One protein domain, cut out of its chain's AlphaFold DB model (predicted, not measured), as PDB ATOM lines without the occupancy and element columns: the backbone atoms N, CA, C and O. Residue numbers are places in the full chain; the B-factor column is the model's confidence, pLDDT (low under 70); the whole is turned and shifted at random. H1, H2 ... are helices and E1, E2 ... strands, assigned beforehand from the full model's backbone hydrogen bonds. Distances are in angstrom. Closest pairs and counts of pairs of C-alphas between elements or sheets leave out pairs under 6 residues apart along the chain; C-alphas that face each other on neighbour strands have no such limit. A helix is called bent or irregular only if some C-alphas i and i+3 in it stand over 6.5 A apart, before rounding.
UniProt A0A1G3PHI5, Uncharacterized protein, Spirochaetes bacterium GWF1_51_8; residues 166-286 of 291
ATOM      1  N   MET A 166      45.062 -31.113 -22.472       97.94
ATOM      2  CA  MET A 166      46.161 -30.777 -23.367       97.94
ATOM      3  C   MET A 166      46.344 -31.919 -24.366       97.94
ATOM      4  O   MET A 166      46.612 -33.047 -23.955       97.94
ATOM      5  N   VAL A 167      46.218 -31.642 -25.662       97.25
ATOM      6  CA  VAL A 167      46.504 -32.611 -26.728       97.25
ATOM      7  C   VAL A 167      47.896 -32.312 -27.260       97.25
ATOM      8  O   VAL A 167      48.124 -31.274 -27.874       97.25
ATOM      9  N   PHE A 168      48.845 -33.192 -26.964       96.19
ATOM     10  CA  PHE A 168      50.254 -33.006 -27.259       96.19
ATOM     11  C   PHE A 168      50.677 -33.863 -28.451       96.19
ATOM     12  O   PHE A 168      50.680 -35.098 -28.390       96.19
ATOM     13  N   VAL A 169      51.067 -33.193 -29.530       93.81
ATOM     14  CA  VAL A 169      51.603 -33.790 -30.754       93.81
ATOM     15  C   VAL A 169      52.774 -32.936 -31.246       93.81
ATOM     16  O   VAL A 169      52.785 -31.740 -31.033       93.81
ATOM     17  N   MET A 170      53.782 -33.497 -31.900       90.50
ATOM     18  CA  MET A 170      54.849 -32.722 -32.518       90.50
ATOM     19  C   MET A 170      54.523 -32.574 -33.999       90.50
ATOM     20  O   MET A 170      54.555 -33.553 -34.748       90.50
ATOM     21  N   LEU A 171      54.216 -31.354 -34.429       90.94
ATOM     22  CA  LEU A 171      53.927 -31.061 -35.830       90.94
ATOM     23  C   LEU A 171      55.074 -30.254 -36.430       90.94
ATOM     24  O   LEU A 171      55.113 -29.032 -36.326       90.94
ATOM     25  N   ASN A 172      56.006 -30.955 -37.072       88.75
ATOM     26  CA  ASN A 172      57.088 -30.344 -37.834       88.75
ATOM     27  C   ASN A 172      56.818 -30.524 -39.340       88.75
ATOM     28  O   ASN A 172      56.830 -31.666 -39.796       88.75
ATOM     29  N   PRO A 173      56.589 -29.450 -40.121       85.06
ATOM     30  CA  PRO A 173      56.299 -29.546 -41.555       85.06
ATOM     31  C   PRO A 173      57.369 -30.265 -42.391       85.06
ATOM     32  O   PRO A 173      57.068 -30.728 -43.487       85.06
ATOM     33  N   GLY A 174      58.609 -30.361 -41.895       85.06
ATOM     34  CA  GLY A 174      59.691 -31.108 -42.548       85.06
ATOM     35  C   GLY A 174      59.723 -32.609 -42.232       85.06
ATOM     36  O   GLY A 174      60.560 -33.321 -42.780       85.06
ATOM     37  N   ASP A 175      58.856 -33.099 -41.341       86.75
ATOM     38  CA  ASP A 175      58.808 -34.506 -40.941       86.75
ATOM     39  C   ASP A 175      57.978 -35.334 -41.946       86.75
ATOM     40  O   ASP A 175      56.827 -34.976 -42.218       86.75
ATOM     41  N   PRO A 176      58.493 -36.466 -42.466       88.25
ATOM     42  CA  PRO A 176      57.731 -37.370 -43.334       88.25
ATOM     43  C   PRO A 176      56.391 -37.843 -42.741       88.25
ATOM     44  O   PRO A 176      55.466 -38.167 -43.485       88.25
ATOM     45  N   LEU A 177      56.267 -37.876 -41.411       89.06
ATOM     46  CA  LEU A 177      55.059 -38.278 -40.687       89.06
ATOM     47  C   LEU A 177      54.125 -37.105 -40.358       89.06
ATOM     48  O   LEU A 177      53.089 -37.321 -39.724       89.06
ATOM     49  N   TYR A 178      54.439 -35.877 -40.790       91.81
ATOM     50  CA  TYR A 178      53.656 -34.675 -40.481       91.81
ATOM     51  C   TYR A 178      52.166 -34.855 -40.776       91.81
ATOM     52  O   TYR A 178      51.334 -34.644 -39.895       91.81
ATOM     53  N   ALA A 179      51.824 -35.290 -41.993       91.50
ATOM     54  CA  ALA A 179      50.433 -35.450 -42.406       91.50
ATOM     55  C   ALA A 179      49.697 -36.468 -41.522       91.50
ATOM     56  O   ALA A 179      48.576 -36.220 -41.084       91.50
ATOM     57  N   GLN A 180      50.349 -37.585 -41.191       90.69
ATOM     58  CA  GLN A 180      49.774 -38.605 -40.319       90.69
ATOM     59  C   GLN A 180      49.542 -38.063 -38.900       90.69
ATOM     60  O   GLN A 180      48.458 -38.244 -38.348       90.69
ATOM     61  N   ARG A 181      50.528 -37.376 -38.313       92.00
ATOM     62  CA  ARG A 181      50.413 -36.768 -36.976       92.00
ATOM     63  C   ARG A 181      49.349 -35.678 -36.927       92.00
ATOM     64  O   ARG A 181      48.579 -35.616 -35.973       92.00
ATOM     65  N   PHE A 182      49.270 -34.856 -37.971       92.81
ATOM     66  CA  PHE A 182      48.249 -33.824 -38.110       92.81
ATOM     67  C   PHE A 182      46.841 -34.432 -38.115       92.81
ATOM     68  O   PHE A 182      45.967 -33.966 -37.380       92.81
ATOM     69  N   MET A 183      46.635 -35.509 -38.879       91.62
ATOM     70  CA  MET A 183      45.354 -36.220 -38.926       91.62
ATOM     71  C   MET A 183      44.983 -36.820 -37.566       91.62
ATOM     72  O   MET A 183      43.871 -36.598 -37.096       91.62
ATOM     73  N   LYS A 184      45.920 -37.498 -36.889       91.00
ATOM     74  CA  LYS A 184      45.698 -38.069 -35.545       91.00
ATOM     75  C   LYS A 184      45.327 -37.003 -34.512       91.00
ATOM     76  O   LYS A 184      44.399 -37.190 -33.728       91.00
ATOM     77  N   ASN A 185      46.045 -35.880 -34.519       92.31
ATOM     78  CA  ASN A 185      45.776 -34.758 -33.626       92.31
ATOM     79  C   ASN A 185      44.384 -34.170 -33.870       92.31
ATOM     80  O   ASN A 185      43.613 -33.993 -32.929       92.31
ATOM     81  N   THR A 186      44.053 -33.928 -35.138       92.31
ATOM     82  CA  THR A 186      42.739 -33.417 -35.538       92.31
ATOM     83  C   THR A 186      41.639 -34.373 -35.098       92.31
ATOM     84  O   THR A 186      40.668 -33.936 -34.497       92.31
ATOM     85  N   GLU A 187      41.815 -35.679 -35.297       92.19
ATOM     86  CA  GLU A 187      40.820 -36.673 -34.905       92.19
ATOM     87  C   GLU A 187      40.572 -36.707 -33.391       92.19
ATOM     88  O   GLU A 187      39.419 -36.771 -32.965       92.19
ATOM     89  N   ILE A 188      41.620 -36.609 -32.566       93.50
ATOM     90  CA  ILE A 188      41.467 -36.534 -31.105       93.50
ATOM     91  C   ILE A 188      40.781 -35.231 -30.687       93.50
ATOM     92  O   ILE A 188      39.910 -35.260 -29.820       93.50
ATOM     93  N   ILE A 189      41.140 -34.098 -31.295       93.81
ATOM     94  CA  ILE A 189      40.503 -32.807 -31.002       93.81
ATOM     95  C   ILE A 189      39.023 -32.853 -31.383       93.81
ATOM     96  O   ILE A 189      38.178 -32.542 -30.550       93.81
ATOM     97  N   THR A 190      38.696 -33.308 -32.593       91.69
ATOM     98  CA  THR A 190      37.312 -33.491 -33.047       91.69
ATOM     99  C   THR A 190      36.553 -34.412 -32.100       91.69
ATOM    100  O   THR A 190      35.449 -34.081 -31.680       91.69
ATOM    101  N   LEU A 191      37.166 -35.522 -31.677       91.88
ATOM    102  CA  LEU A 191      36.563 -36.436 -30.713       91.88
ATOM    103  C   LEU A 191      36.248 -35.734 -29.384       91.88
ATOM    104  O   LEU A 191      35.159 -35.921 -28.855       91.88
ATOM    105  N   LEU A 192      37.155 -34.913 -28.853       92.38
ATOM    106  CA  LEU A 192      36.939 -34.156 -27.614       92.38
ATOM    107  C   LEU A 192      35.905 -33.037 -27.764       92.38
ATOM    108  O   LEU A 192      35.221 -32.726 -26.794       92.38
ATOM    109  N   VAL A 193      35.776 -32.435 -28.944       90.06
ATOM    110  CA  VAL A 193      34.843 -31.326 -29.171       90.06
ATOM    111  C   VAL A 193      33.426 -31.837 -29.439       90.06
ATOM    112  O   VAL A 193      32.466 -31.369 -28.831       90.06
ATOM    113  N   GLU A 194      33.284 -32.872 -30.268       86.44
ATOM    114  CA  GLU A 194      31.988 -33.350 -30.770       86.44
ATOM    115  C   GLU A 194      31.383 -34.504 -29.944       86.44
ATOM    116  O   GLU A 194      30.222 -34.865 -30.143       86.44
ATOM    117  N   HIS A 195      32.109 -35.045 -28.952       76.00
ATOM    118  CA  HIS A 195      31.691 -36.217 -28.157       76.00
ATOM    119  C   HIS A 195      30.259 -36.179 -27.609       76.00
ATOM    120  O   HIS A 195      29.585 -37.211 -27.569       76.00
ATOM    121  N   LYS A 196      29.793 -35.010 -27.155       74.12
ATOM    122  CA  LYS A 196      28.463 -34.867 -26.554       74.12
ATOM    123  C   LYS A 196      27.349 -35.013 -27.590       74.12
ATOM    124  O   LYS A 196      26.287 -35.531 -27.264       74.12
ATOM    125  N   ARG A 197      27.591 -34.570 -28.827       72.50
ATOM    126  CA  ARG A 197      26.637 -34.677 -29.935       72.50
ATOM    127  C   ARG A 197      26.548 -36.112 -30.452       72.50
ATOM    128  O   ARG A 197      25.449 -36.573 -30.742       72.50
ATOM    129  N   ASP A 198      27.686 -36.794 -30.526       74.06
ATOM    130  CA  ASP A 198      27.788 -38.078 -31.223       74.06
ATOM    131  C   ASP A 198      27.601 -39.298 -30.311       74.06
ATOM    132  O   ASP A 198      27.111 -40.333 -30.761       74.06
ATOM    133  N   PHE A 199      27.983 -39.201 -29.031       77.94
ATOM    134  CA  PHE A 199      28.038 -40.358 -28.124       77.94
ATOM    135  C   PHE A 199      27.286 -40.174 -26.798       77.94
ATOM    136  O   PHE A 199      27.293 -41.098 -25.987       77.94
ATOM    137  N   ASP A 200      26.693 -39.002 -26.541       82.50
ATOM    138  CA  ASP A 200      26.092 -38.626 -25.243       82.50
ATOM    139  C   ASP A 200      27.028 -38.879 -24.038       82.50
ATOM    140  O   ASP A 200      26.631 -39.146 -22.902       82.50
ATOM    141  N   ILE A 201      28.340 -38.807 -24.277       84.75
ATOM    142  CA  ILE A 201      29.339 -38.883 -23.216       84.75
ATOM    143  C   ILE A 201      29.618 -37.465 -22.750       84.75
ATOM    144  O   ILE A 201      29.996 -36.608 -23.533       84.75
ATOM    145  N   THR A 202      29.494 -37.230 -21.448       87.56
ATOM    146  CA  THR A 202      30.041 -36.033 -20.794       87.56
ATOM    147  C   THR A 202      31.338 -36.415 -20.083       87.56
ATOM    148  O   THR A 202      31.308 -37.317 -19.234       87.56
ATOM    149  N   LEU A 203      32.464 -35.771 -20.427       90.19
ATOM    150  CA  LEU A 203      33.754 -35.995 -19.753       90.19
ATOM    151  C   LEU A 203      33.685 -35.592 -18.277       90.19
ATOM    152  O   LEU A 203      33.989 -36.410 -17.415       90.19
ATOM    153  N   SER A 204      33.229 -34.373 -17.998       92.56
ATOM    154  CA  SER A 204      32.928 -33.839 -16.666       92.56
ATOM    155  C   SER A 204      31.892 -32.717 -16.812       92.56
ATOM    156  O   SER A 204      31.883 -32.072 -17.862       92.56
ATOM    157  N   PRO A 205      31.019 -32.457 -15.821       91.56
ATOM    158  CA  PRO A 205      30.035 -31.375 -15.912       91.56
ATOM    159  C   PRO A 205      30.650 -29.985 -16.137       91.56
ATOM    160  O   PRO A 205      30.022 -29.126 -16.751       91.56
ATOM    161  N   ASP A 206      31.869 -29.759 -15.641       92.81
ATOM    162  CA  ASP A 206      32.579 -28.479 -15.707       92.81
ATOM    163  C   ASP A 206      33.483 -28.316 -16.941       92.81
ATOM    164  O   ASP A 206      34.105 -27.266 -17.090       92.81
ATOM    165  N   PHE A 207      33.543 -29.325 -17.816       93.44
ATOM    166  CA  PHE A 207      34.354 -29.310 -19.031       93.44
ATOM    167  C   PHE A 207      33.596 -28.652 -20.190       93.44
ATOM    168  O   PHE A 207      32.518 -29.113 -20.575       93.44
ATOM    169  N   ASN A 208      34.178 -27.605 -20.778       91.75
ATOM    170  CA  ASN A 208      33.703 -26.985 -22.009       91.75
ATOM    171  C   ASN A 208      34.598 -27.373 -23.199       91.75
ATOM    172  O   ASN A 208      35.722 -26.876 -23.278       91.75
ATOM    173  N   PRO A 209      34.112 -28.185 -24.155       90.62
ATOM    174  CA  PRO A 209      34.901 -28.597 -25.316       90.62
ATOM    175  C   PRO A 209      35.498 -27.431 -26.115       90.62
ATOM    176  O   PRO A 209      36.602 -27.565 -26.636       90.62
ATOM    177  N   ASP A 210      34.807 -26.291 -26.172       88.75
ATOM    178  CA  ASP A 210      35.222 -25.154 -26.999       88.75
ATOM    179  C   ASP A 210      36.436 -24.412 -26.429       88.75
ATOM    180  O   ASP A 210      37.192 -23.790 -27.175       88.75
ATOM    181  N   THR A 211      36.630 -24.456 -25.105       90.94
ATOM    182  CA  THR A 211      37.683 -23.680 -24.431       90.94
ATOM    183  C   THR A 211      38.640 -24.490 -23.577       90.94
ATOM    184  O   THR A 211      39.699 -23.975 -23.230       90.94
ATOM    185  N   ASP A 212      38.331 -25.755 -23.299       94.62
ATOM    186  CA  ASP A 212      39.137 -26.623 -22.440       94.62
ATOM    187  C   ASP A 212      39.963 -27.661 -23.223       94.62
ATOM    188  O   ASP A 212      40.504 -28.590 -22.622       94.62
ATOM    189  N   VAL A 213      40.087 -27.534 -24.549       96.12
ATOM    190  CA  VAL A 213      40.970 -28.374 -25.380       96.12
ATOM    191  C   VAL A 213      42.160 -27.545 -25.861       96.12
ATOM    192  O   VAL A 213      42.010 -26.606 -26.638       96.12
ATOM    193  N   TYR A 214      43.363 -27.901 -25.408       96.19
ATOM    194  CA  TYR A 214      44.595 -27.152 -25.661       96.19
ATOM    195  C   TYR A 214      45.536 -27.947 -26.577       96.19
ATOM    196  O   TYR A 214      46.283 -28.801 -26.084       96.19
ATOM    197  N   PRO A 215      45.528 -27.714 -27.900       95.62
ATOM    198  CA  PRO A 215      46.496 -28.335 -28.793       95.62
ATOM    199  C   PRO A 215      47.888 -27.747 -28.554       95.62
ATOM    200  O   PRO A 215      48.072 -26.530 -28.532       95.62
ATOM    201  N   VAL A 216      48.882 -28.614 -28.395       96.38
ATOM    202  CA  VAL A 216      50.285 -28.232 -28.248       96.38
ATOM    203  C   VAL A 216      51.090 -28.988 -29.282       96.38
ATOM    204  O   VAL A 216      51.166 -30.213 -29.233       96.38
ATOM    205  N   ASN A 217      51.678 -28.222 -30.199       94.69
ATOM    206  CA  ASN A 217      52.310 -28.738 -31.413       94.69
ATOM    207  C   ASN A 217      53.852 -28.699 -31.370       94.69
ATOM    208  O   ASN A 217      54.518 -29.186 -32.284       94.69
ATOM    209  N   GLU A 218      54.406 -28.103 -30.311       93.75
ATOM    210  CA  GLU A 218      55.827 -27.803 -30.116       93.75
ATOM    211  C   GLU A 218      56.298 -28.384 -28.772       93.75
ATOM    212  O   GLU A 218      55.649 -28.200 -27.737       93.75
ATOM    213  N   ILE A 219      57.423 -29.108 -28.777       92.25
ATOM    214  CA  ILE A 219      57.932 -29.854 -27.610       92.25
ATOM    215  C   ILE A 219      58.342 -28.919 -26.469       92.25
ATOM    216  O   ILE A 219      58.081 -29.182 -25.294       92.25
ATOM    217  N   ASP A 220      58.991 -27.821 -26.817       93.31
ATOM    218  CA  ASP A 220      59.508 -26.789 -25.928       93.31
ATOM    219  C   ASP A 220      58.399 -25.978 -25.242       93.31
ATOM    220  O   ASP A 220      58.570 -25.584 -24.087       93.31
ATOM    221  N   LYS A 221      57.222 -25.846 -25.869       96.06
ATOM    222  CA  LYS A 221      56.048 -25.174 -25.279       96.06
ATOM    223  C   LYS A 221      55.227 -26.050 -24.334       96.06
ATOM    224  O   LYS A 221      54.402 -25.532 -23.583       96.06
ATOM    225  N   ALA A 222      55.447 -27.366 -24.322       96.06
ATOM    226  CA  ALA A 222      54.639 -28.303 -23.539       96.06
ATOM    227  C   ALA A 222      54.577 -27.955 -22.045       96.06
ATOM    228  O   ALA A 222      53.509 -27.982 -21.435       96.06
ATOM    229  N   PHE A 223      55.721 -27.600 -21.457       97.38
ATOM    230  CA  PHE A 223      55.789 -27.261 -20.039       97.38
ATOM    231  C   PHE A 223      55.140 -25.906 -19.730       97.38
ATOM    232  O   PHE A 223      54.436 -25.787 -18.732       97.38
ATOM    233  N   GLU A 224      55.327 -24.909 -20.595       97.38
ATOM    234  CA  GLU A 224      54.720 -23.581 -20.445       97.38
ATOM    235  C   GLU A 224      53.190 -23.665 -20.471       97.38
ATOM    236  O   GLU A 224      52.528 -23.192 -19.547       97.38
ATOM    237  N   VAL A 225      52.628 -24.352 -21.470       96.94
ATOM    238  CA  VAL A 225      51.174 -24.538 -21.587       96.94
ATOM    239  C   VAL A 225      50.622 -25.307 -20.385       96.94
ATOM    240  O   VAL A 225      49.548 -24.975 -19.883       96.94
ATOM    241  N   TYR A 226      51.361 -26.295 -19.870       97.12
ATOM    242  CA  TYR A 226      50.971 -27.019 -18.659       97.12
ATOM    243  C   TYR A 226      50.869 -26.108 -17.424       97.12
ATOM    244  O   TYR A 226      49.967 -26.283 -16.601       97.12
ATOM    245  N   LEU A 227      51.776 -25.135 -17.288       95.88
ATOM    246  CA  LEU A 227      51.762 -24.168 -16.189       95.88
ATOM    247  C   LEU A 227      50.626 -23.150 -16.329       95.88
ATOM    248  O   LEU A 227      49.930 -22.896 -15.345       95.88
ATOM    249  N   ASP A 228      50.442 -22.597 -17.530       95.44
ATOM    250  CA  ASP A 228      49.452 -21.549 -17.808       95.44
ATOM    251  C   ASP A 228      48.019 -22.091 -17.760       95.44
ATOM    252  O   ASP A 228      47.184 -21.625 -16.984       95.44
ATOM    253  N   LYS A 229      47.738 -23.132 -18.553       95.00
ATOM    254  CA  LYS A 229      46.379 -23.661 -18.731       95.00
ATOM    255  C   LYS A 229      45.938 -24.612 -17.629       95.00
ATOM    256  O   LYS A 229      44.751 -24.897 -17.519       95.00
ATOM    257  N   LYS A 230      46.878 -25.115 -16.819       94.75
ATOM    258  CA  LYS A 230      46.621 -26.090 -15.746       94.75
ATOM    259  C   LYS A 230      45.709 -27.245 -16.209       94.75
ATOM    260  O   LYS A 230      44.730 -27.552 -15.517       94.75
ATOM    261  N   PRO A 231      46.033 -27.932 -17.322       96.88
ATOM    262  CA  PRO A 231      45.198 -29.011 -17.833       96.88
ATOM    263  C   PRO A 231      45.029 -30.107 -16.779       96.88
ATOM    264  O   PRO A 231      45.945 -30.389 -15.991       96.88
ATOM    265  N   ARG A 232      43.855 -30.735 -16.753       95.88
ATOM    266  CA  ARG A 232      43.571 -31.882 -15.884       95.88
ATOM    267  C   ARG A 232      44.163 -33.175 -16.453       95.88
ATOM    268  O   ARG A 232      44.590 -34.028 -15.674       95.88
ATOM    269  N   LEU A 233      44.220 -33.297 -17.783       98.00
ATOM    270  CA  LEU A 233      44.739 -34.450 -18.527       98.00
ATOM    271  C   LEU A 233      45.654 -34.011 -19.678       98.00
ATOM    272  O   LEU A 233      45.365 -33.032 -20.361       98.00
ATOM    273  N   ILE A 234      46.718 -34.775 -19.927       98.12
ATOM    274  CA  ILE A 234      47.530 -34.692 -21.144       98.12
ATOM    275  C   ILE A 234      47.275 -35.940 -21.991       98.12
ATOM    276  O   ILE A 234      47.423 -37.067 -21.514       98.12
ATOM    277  N   ILE A 235      46.927 -35.739 -23.255       97.69
ATOM    278  CA  ILE A 235      46.823 -36.789 -24.264       97.69
ATOM    279  C   ILE A 235      48.015 -36.658 -25.200       97.69
ATOM    280  O   ILE A 235      48.193 -35.625 -25.829       97.69
ATOM    281  N   ILE A 236      48.813 -37.711 -25.312       96.06
ATOM    282  CA  ILE A 236      49.892 -37.807 -26.292       96.06
ATOM    283  C   ILE A 236      49.316 -38.490 -27.529       96.06
ATOM    284  O   ILE A 236      49.019 -39.686 -27.502       96.06
ATOM    285  N   ALA A 237      49.127 -37.713 -28.592       91.25
ATOM    286  CA  ALA A 237      48.486 -38.127 -29.842       91.25
ATOM    287  C   ALA A 237      49.475 -38.749 -30.849       91.25
ATOM    288  O   ALA A 237      49.315 -38.612 -32.061       91.25
ATOM    289  N   ASP A 238      50.538 -39.383 -30.350       89.38
ATOM    290  CA  ASP A 238      51.600 -39.966 -31.167       89.38
ATOM    291  C   ASP A 238      52.387 -41.041 -30.398       89.38
ATOM    292  O   ASP A 238      52.111 -41.343 -29.233       89.38
ATOM    293  N   GLU A 239      53.381 -41.639 -31.049       88.81
ATOM    294  CA  GLU A 239      54.370 -42.477 -30.389       88.81
ATOM    295  C   GLU A 239      55.299 -41.675 -29.463       88.81
ATOM    296  O   GLU A 239      55.721 -40.560 -29.761       88.81
ATOM    297  N   LEU A 240      55.659 -42.270 -28.322       90.00
ATOM    298  CA  LEU A 240      56.576 -41.672 -27.350       90.00
ATOM    299  C   LEU A 240      58.030 -41.735 -27.842       90.00
ATOM    300  O   LEU A 240      58.785 -42.628 -27.441       90.00
ATOM    301  N   SER A 241      58.426 -40.772 -28.676       90.12
ATOM    302  CA  SER A 241      59.842 -40.528 -28.986       90.12
ATOM    303  C   SER A 241      60.611 -40.049 -27.745       90.12
ATOM    304  O   SER A 241      60.024 -39.698 -26.714       90.12
ATOM    305  N   ASP A 242      61.940 -40.028 -27.824       92.50
ATOM    306  CA  ASP A 242      62.769 -39.561 -26.711       92.50
ATOM    307  C   ASP A 242      62.575 -38.066 -26.418       92.50
ATOM    308  O   ASP A 242      62.587 -37.668 -25.251       92.50
ATOM    309  N   ASP A 243      62.253 -37.261 -27.434       91.00
ATOM    310  CA  ASP A 243      61.927 -35.845 -27.254       91.00
ATOM    311  C   ASP A 243      60.630 -35.648 -26.453       91.00
ATOM    312  O   ASP A 243      60.579 -34.835 -25.522       91.00
ATOM    313  N   TYR A 244      59.593 -36.448 -26.740       92.69
ATOM    314  CA  TYR A 244      58.366 -36.461 -25.938       92.69
ATOM    315  C   TYR A 244      58.664 -36.833 -24.491       92.69
ATOM    316  O   TYR A 244      58.203 -36.156 -23.572       92.69
ATOM    317  N   LYS A 245      59.446 -37.897 -24.270       94.75
ATOM    318  CA  LYS A 245      59.807 -38.334 -22.914       94.75
ATOM    319  C   LYS A 245      60.548 -37.232 -22.164       94.75
ATOM    320  O   LYS A 245      60.226 -36.991 -21.004       94.75
ATOM    321  N   ALA A 246      61.479 -36.534 -22.812       95.38
ATOM    322  CA  ALA A 246      62.220 -35.434 -22.204       95.38
ATOM    323  C   ALA A 246      61.301 -34.269 -21.792       95.38
ATOM    324  O   ALA A 246      61.414 -33.762 -20.672       95.38
ATOM    325  N   ALA A 247      60.352 -33.867 -22.644       95.12
ATOM    326  CA  ALA A 247      59.387 -32.819 -22.305       95.12
ATOM    327  C   ALA A 247      58.405 -33.245 -21.203       95.12
ATOM    328  O   ALA A 247      58.195 -32.511 -20.233       95.12
ATOM    329  N   LEU A 248      57.850 -34.456 -21.293       96.19
ATOM    330  CA  LEU A 248      56.928 -34.996 -20.289       96.19
ATOM    331  C   LEU A 248      57.623 -35.239 -18.942       96.19
ATOM    332  O   LEU A 248      57.000 -35.061 -17.894       96.19
ATOM    333  N   ALA A 249      58.915 -35.576 -18.938       96.44
ATOM    334  CA  ALA A 249      59.706 -35.701 -17.718       96.44
ATOM    335  C   ALA A 249      59.789 -34.369 -16.960       96.44
ATOM    336  O   ALA A 249      59.637 -34.364 -15.739       96.44
ATOM    337  N   LYS A 250      59.933 -33.228 -17.654       96.88
ATOM    338  CA  LYS A 250      59.886 -31.897 -17.013       96.88
ATOM    339  C   LYS A 250      58.547 -31.665 -16.312       96.88
ATOM    340  O   LYS A 250      58.526 -31.229 -15.159       96.88
ATOM    341  N   ILE A 251      57.441 -32.026 -16.972       97.44
ATOM    342  CA  ILE A 251      56.098 -31.969 -16.379       97.44
ATOM    343  C   ILE A 251      56.010 -32.887 -15.158       97.44
ATOM    344  O   ILE A 251      55.531 -32.442 -14.125       97.44
ATOM    345  N   LYS A 252      56.508 -34.128 -15.224       96.31
ATOM    346  CA  LYS A 252      56.488 -35.068 -14.088       96.31
ATOM    347  C   LYS A 252      57.348 -34.629 -12.904       96.31
ATOM    348  O   LYS A 252      56.956 -34.851 -11.764       96.31
ATOM    349  N   VAL A 253      58.491 -33.989 -13.151       96.75
ATOM    350  CA  VAL A 253      59.348 -33.424 -12.095       96.75
ATOM    351  C   VAL A 253      58.661 -32.248 -11.401       96.75
ATOM    352  O   VAL A 253      58.772 -32.087 -10.186       96.75
ATOM    353  N   TYR A 254      57.953 -31.409 -12.157       97.19
ATOM    354  CA  TYR A 254      57.121 -30.355 -11.580       97.19
ATOM    355  C   TYR A 254      55.894 -30.935 -10.869       97.19
ATOM    356  O   TYR A 254      55.506 -30.468  -9.799       97.19
ATOM    357  N   ASP A 255      55.306 -31.973 -11.454       96.75
ATOM    358  CA  ASP A 255      54.058 -32.552 -11.023       96.75
ATOM    359  C   ASP A 255      53.978 -34.071 -11.195       96.75
ATOM    360  O   ASP A 255      53.525 -34.599 -12.215       96.75
ATOM    361  N   ARG A 256      54.339 -34.792 -10.129       95.06
ATOM    362  CA  ARG A 256      54.295 -36.262 -10.096       95.06
ATOM    363  C   ARG A 256      52.905 -36.834 -10.404       95.06
ATOM    364  O   ARG A 256      52.803 -37.889 -11.035       95.06
ATOM    365  N   TYR A 257      51.848 -36.100 -10.043       95.75
ATOM    366  CA  TYR A 257      50.447 -36.494 -10.217       95.75
ATOM    367  C   TYR A 257      49.865 -36.131 -11.592       95.75
ATOM    368  O   TYR A 257      48.676 -36.348 -11.820       95.75
ATOM    369  N   ALA A 258      50.673 -35.599 -12.521       96.06
ATOM    370  CA  ALA A 258      50.216 -35.277 -13.869       96.06
ATOM    371  C   ALA A 258      49.594 -36.509 -14.547       96.06
ATOM    372  O   ALA A 258      50.227 -37.570 -14.622       96.06
ATOM    373  N   ARG A 259      48.368 -36.364 -15.051       96.12
ATOM    374  CA  ARG A 259      47.646 -37.427 -15.756       96.12
ATOM    375  C   ARG A 259      48.054 -37.415 -17.220       96.12
ATOM    376  O   ARG A 259      47.957 -36.379 -17.875       96.12
ATOM    377  N   MET A 260      48.509 -38.555 -17.723       96.19
ATOM    378  CA  MET A 260      49.002 -38.695 -19.089       96.19
ATOM    379  C   MET A 260      48.454 -39.986 -19.688       96.19
ATOM    380  O   MET A 260      48.507 -41.029 -19.038       96.19
ATOM    381  N   ILE A 261      47.957 -39.921 -20.919       96.12
ATOM    382  CA  ILE A 261      47.587 -41.098 -21.713       96.12
ATOM    383  C   ILE A 261      48.189 -40.996 -23.105       96.12
ATOM    384  O   ILE A 261      48.329 -39.902 -23.642       96.12
ATOM    385  N   VAL A 262      48.520 -42.138 -23.697       95.44
ATOM    386  CA  VAL A 262      49.011 -42.213 -25.075       95.44
ATOM    387  C   VAL A 262      47.911 -42.802 -25.944       95.44
ATOM    388  O   VAL A 262      47.422 -43.896 -25.663       95.44
ATOM    389  N   ILE A 263      47.538 -42.091 -27.005       93.50
ATOM    390  CA  ILE A 263      46.556 -42.528 -28.000       93.50
ATOM    391  C   ILE A 263      47.258 -42.486 -29.356       93.50
ATOM    392  O   ILE A 263      47.201 -41.499 -30.081       93.50
ATOM    393  N   LYS A 264      47.985 -43.564 -29.670       83.56
ATOM    394  CA  LYS A 264      48.863 -43.614 -30.849       83.56
ATOM    395  C   LYS A 264      48.100 -43.581 -32.168       83.56
ATOM    396  O   LYS A 264      48.570 -42.974 -33.120       83.56
ATOM    397  N   ASN A 265      46.975 -44.287 -32.232       83.62
ATOM    398  CA  ASN A 265      46.151 -44.444 -33.424       83.62
ATOM    399  C   ASN A 265      44.688 -44.283 -32.996       83.62
ATOM    400  O   ASN A 265      44.084 -45.270 -32.569       83.62
ATOM    401  N   PRO A 266      44.136 -43.057 -33.013       83.19
ATOM    402  CA  PRO A 266      42.698 -42.891 -32.909       83.19
ATOM    403  C   PRO A 266      42.076 -43.591 -34.120       83.19
ATOM    404  O   PRO A 266      42.333 -43.226 -35.257       83.19
ATOM    405  N   ASP A 267      41.368 -44.686 -33.872       82.50
ATOM    406  CA  ASP A 267      40.639 -45.405 -34.908       82.50
ATOM    407  C   ASP A 267      39.184 -44.918 -34.880       82.50
ATOM    408  O   ASP A 267      38.543 -45.028 -33.823       82.50
ATOM    409  N   PRO A 268      38.638 -44.424 -36.009       80.00
ATOM    410  CA  PRO A 268      37.249 -44.002 -36.099       80.00
ATOM    411  C   PRO A 268      36.247 -45.052 -35.604       80.00
ATOM    412  O   PRO A 268      35.221 -44.689 -35.027       80.00
ATOM    413  N   ALA A 269      36.545 -46.346 -35.781       85.75
ATOM    414  CA  ALA A 269      35.688 -47.441 -35.329       85.75
ATOM    415  C   ALA A 269      35.651 -47.587 -33.796       85.75
ATOM    416  O   ALA A 269      34.698 -48.131 -33.243       85.75
ATOM    417  N   ASN A 270      36.663 -47.064 -33.097       88.12
ATOM    418  CA  ASN A 270      36.865 -47.220 -31.657       88.12
ATOM    419  C   ASN A 270      36.686 -45.912 -30.866       88.12
ATOM    420  O   ASN A 270      37.008 -45.859 -29.675       88.12
ATOM    421  N   LYS A 271      36.134 -44.861 -31.488       89.69
ATOM    422  CA  LYS A 271      35.911 -43.536 -30.872       89.69
ATOM    423  C   LYS A 271      35.244 -43.600 -29.495       89.69
ATOM    424  O   LYS A 271      35.678 -42.916 -28.569       89.69
ATOM    425  N   LEU A 272      34.237 -44.461 -29.335       89.69
ATOM    426  CA  LEU A 272      33.522 -44.622 -28.067       89.69
ATOM    427  C   LEU A 272      34.427 -45.163 -26.947       89.69
ATOM    428  O   LEU A 272      34.404 -44.651 -25.828       89.69
ATOM    429  N   GLU A 273      35.233 -46.186 -27.231       91.81
ATOM    430  CA  GLU A 273      36.151 -46.775 -26.250       91.81
ATOM    431  C   GLU A 273      37.294 -45.818 -25.903       91.81
ATOM    432  O   GLU A 273      37.662 -45.680 -24.733       91.81
ATOM    433  N   ILE A 274      37.788 -45.072 -26.897       92.94
ATOM    434  CA  ILE A 274      38.760 -43.997 -26.688       92.94
ATOM    435  C   ILE A 274      38.180 -42.933 -25.744       92.94
ATOM    436  O   ILE A 274      38.822 -42.570 -24.757       92.94
ATOM    437  N   LEU A 275      36.944 -42.478 -25.973       93.06
ATOM    438  CA  LEU A 275      36.275 -41.515 -25.093       93.06
ATOM    439  C   LEU A 275      36.052 -42.052 -23.680       93.06
ATOM    440  O   LEU A 275      36.265 -41.325 -22.709       93.06
ATOM    441  N   LYS A 276      35.656 -43.320 -23.531       93.00
ATOM    442  CA  LYS A 276      35.524 -43.959 -22.211       93.00
ATOM    443  C   LYS A 276      36.861 -43.996 -21.472       93.00
ATOM    444  O   LYS A 276      36.886 -43.747 -20.264       93.00
ATOM    445  N   LEU A 277      37.963 -44.272 -22.171       94.50
ATOM    446  CA  LEU A 277      39.311 -44.224 -21.601       94.50
ATOM    447  C   LEU A 277      39.682 -42.801 -21.164       94.50
ATOM    448  O   LEU A 277      40.088 -42.614 -20.016       94.50
ATOM    449  N   ILE A 278      39.490 -41.806 -22.039       95.75
ATOM    450  CA  ILE A 278      39.732 -40.389 -21.730       95.75
ATOM    451  C   ILE A 278      38.933 -39.986 -20.490       95.75
ATOM    452  O   ILE A 278      39.513 -39.500 -19.522       95.75
ATOM    453  N   LYS A 279      37.622 -40.260 -20.471       95.06
ATOM    454  CA  LYS A 279      36.736 -39.962 -19.341       95.06
ATOM    455  C   LYS A 279      37.217 -40.617 -18.051       95.06
ATOM    456  O   LYS A 279      37.225 -39.969 -17.006       95.06
ATOM    457  N   ARG A 280      37.611 -41.891 -18.108       94.69
ATOM    458  CA  ARG A 280      38.096 -42.629 -16.938       94.69
ATOM    459  C   ARG A 280      39.326 -41.955 -16.343       94.69
ATOM    460  O   ARG A 280      39.336 -41.697 -15.147       94.69
ATOM    461  N   VAL A 281      40.334 -41.651 -17.160       96.19
ATOM    462  CA  VAL A 281      41.582 -41.060 -16.656       96.19
ATOM    463  C   VAL A 281      41.382 -39.601 -16.249       96.19
ATOM    464  O   VAL A 281      41.892 -39.194 -15.211       96.19
ATOM    465  N   TYR A 282      40.587 -38.827 -16.993       95.94
ATOM    466  CA  TYR A 282      40.250 -37.440 -16.655       95.94
ATOM    467  C   TYR A 282      39.648 -37.320 -15.247       95.94
ATOM    468  O   TYR A 282      40.027 -36.432 -14.485       95.94
ATOM    469  N   ASN A 283      38.745 -38.232 -14.876       92.69
ATOM    470  CA  ASN A 283      38.024 -38.182 -13.601       92.69
ATOM    471  C   ASN A 283      38.732 -38.877 -12.431       92.69
ATOM    472  O   ASN A 283      38.217 -38.852 -11.321       92.69
ATOM    473  N   GLN A 284      39.895 -39.495 -12.641       92.06
ATOM    474  CA  GLN A 284      40.677 -40.045 -11.533       92.06
ATOM    475  C   GLN A 284      41.386 -38.931 -10.770       92.06
ATOM    476  O   GLN A 284      41.802 -37.943 -11.364       92.06
ATOM    477  N   ASP A 285      41.613 -39.102  -9.474       90.19
ATOM    478  CA  ASP A 285      42.469 -38.229  -8.673       90.19
ATOM    479  C   ASP A 285      43.664 -39.049  -8.161       90.19
ATOM    480  O   ASP A 285      43.558 -39.722  -7.141       90.19
ATOM    481  N   PRO A 286      44.810 -39.055  -8.882       86.94
ATOM    482  CA  PRO A 286      45.945 -39.925  -8.551       86.94
ATOM    483  C   PRO A 286      46.485 -39.726  -7.131       86.94
ATOM    484  O   PRO A 286      46.990 -40.658  -6.520       86.94
TER     485      PRO A 286
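Overview. This is residues 166 to 286 of the 291 residues of an uncharacterized protein of Spirochaetes bacterium GWF1_51_8 (UniProt A0A1G3PHI5). A small sheet of four short parallel strands forms the core, with helices on both of its faces: H1 and H4 cover one face, while H2 is on the opposite face and H3 packs on H2. H1 is long and kinked, and its last part meets H4. The printed part has 121 residues with four named helices and four named strands, in the order E1 H1 E2 H2 E3 H3 E4 H4; the sheet's order is E2 E1 E3 E4, and the class is mixed, helices and strands. The whole is compact, with a radius of gyration of the C-alphas of 13.8 A and spans of 36 by 33 by 21 A.

Arrangement. In the sheet, E2, residues 213 to 216, and E4, residues 260 to 262, are the edge strands, and E1, residues 166 to 168, and E3, residues 233 to 236, are the inner ones. Within hydrogen-bond range are N 167 and O 214 between E2 and E1, 2.9 A, N 168 and O 235 between E1 and E3, 2.8 A, and N 236 and O 261 between E3 and E4, 2.8 A. H1, residues 178 to 199, is over E1 at a height over the sheet of 10.4 A and runs along the strands, at 17 degrees to E1 on the local plane. H1 has a kink of 59 degrees near residue 193 and is irregular, C-alphas 193 and 196 being 7.8 A apart. H4, residues 268 to 282, is on the sheet and irregular, C-alphas 269 and 272 being 8.1 A apart; the closest C-alphas of E3 and H4 are those of Leu 233 and Tyr 282, 5.7 A. With its residues 191 to 199 alone H1 touches H4, about perpendicular at 75 degrees, the closest C-alphas being those of Phe 199 and Leu 272, 6.9 A. H2, residues 222 to 229, lies on the opposite face from H1, over E1, at a height over the sheet of 9.6 A; it is only just not over E2, on which 2 of its C-alphas fall. H3, residues 242 to 254, only grazes the sheet; it touches H2 with its residues 247 to 251 alone, the same way at a steep tilt of 41 degrees, the closest C-alphas being those of Phe 223 and Ile 251, 6.0 A. H3 and H4 are apart. E1, H1, E2 and E3, H3, E4 are strand-helix-strand units, two parallel neighbour strands with a helix between; E2, H2, E3 is a split one, with E1 between its strands, and the three crossovers are right-handed. In H2 and H3 each O i to N i+4 pair is within hydrogen-bond range; in H1 16 of 18 are, in H4 9 of 11.

Along the chain. E1 begins at C-alpha 166 (46.161, -30.777, -23.367) and is 6.1 A long; E2 is 9.7 A, E3 9.9 A and E4 6.9 A. H1 begins at C-alpha 178 (53.656, -34.675, -40.481) and is 29.0 A long. H2 is 10.6 A, H3 18.6 A and H4 20.7 A, ending at C-alpha 282 (40.250, -37.440, -16.655).

Size, cuts and confidence. The two C-alphas farthest apart are those of Gly 174 and Pro 205, 39.9 A. The printed part has no cut. The link from H1 to E2, residues 200 to 212, is long; that from E1 to H1 is short, and the others are tight. The mean pLDDT of the printed part is 91.9, and no printed residue is under 70.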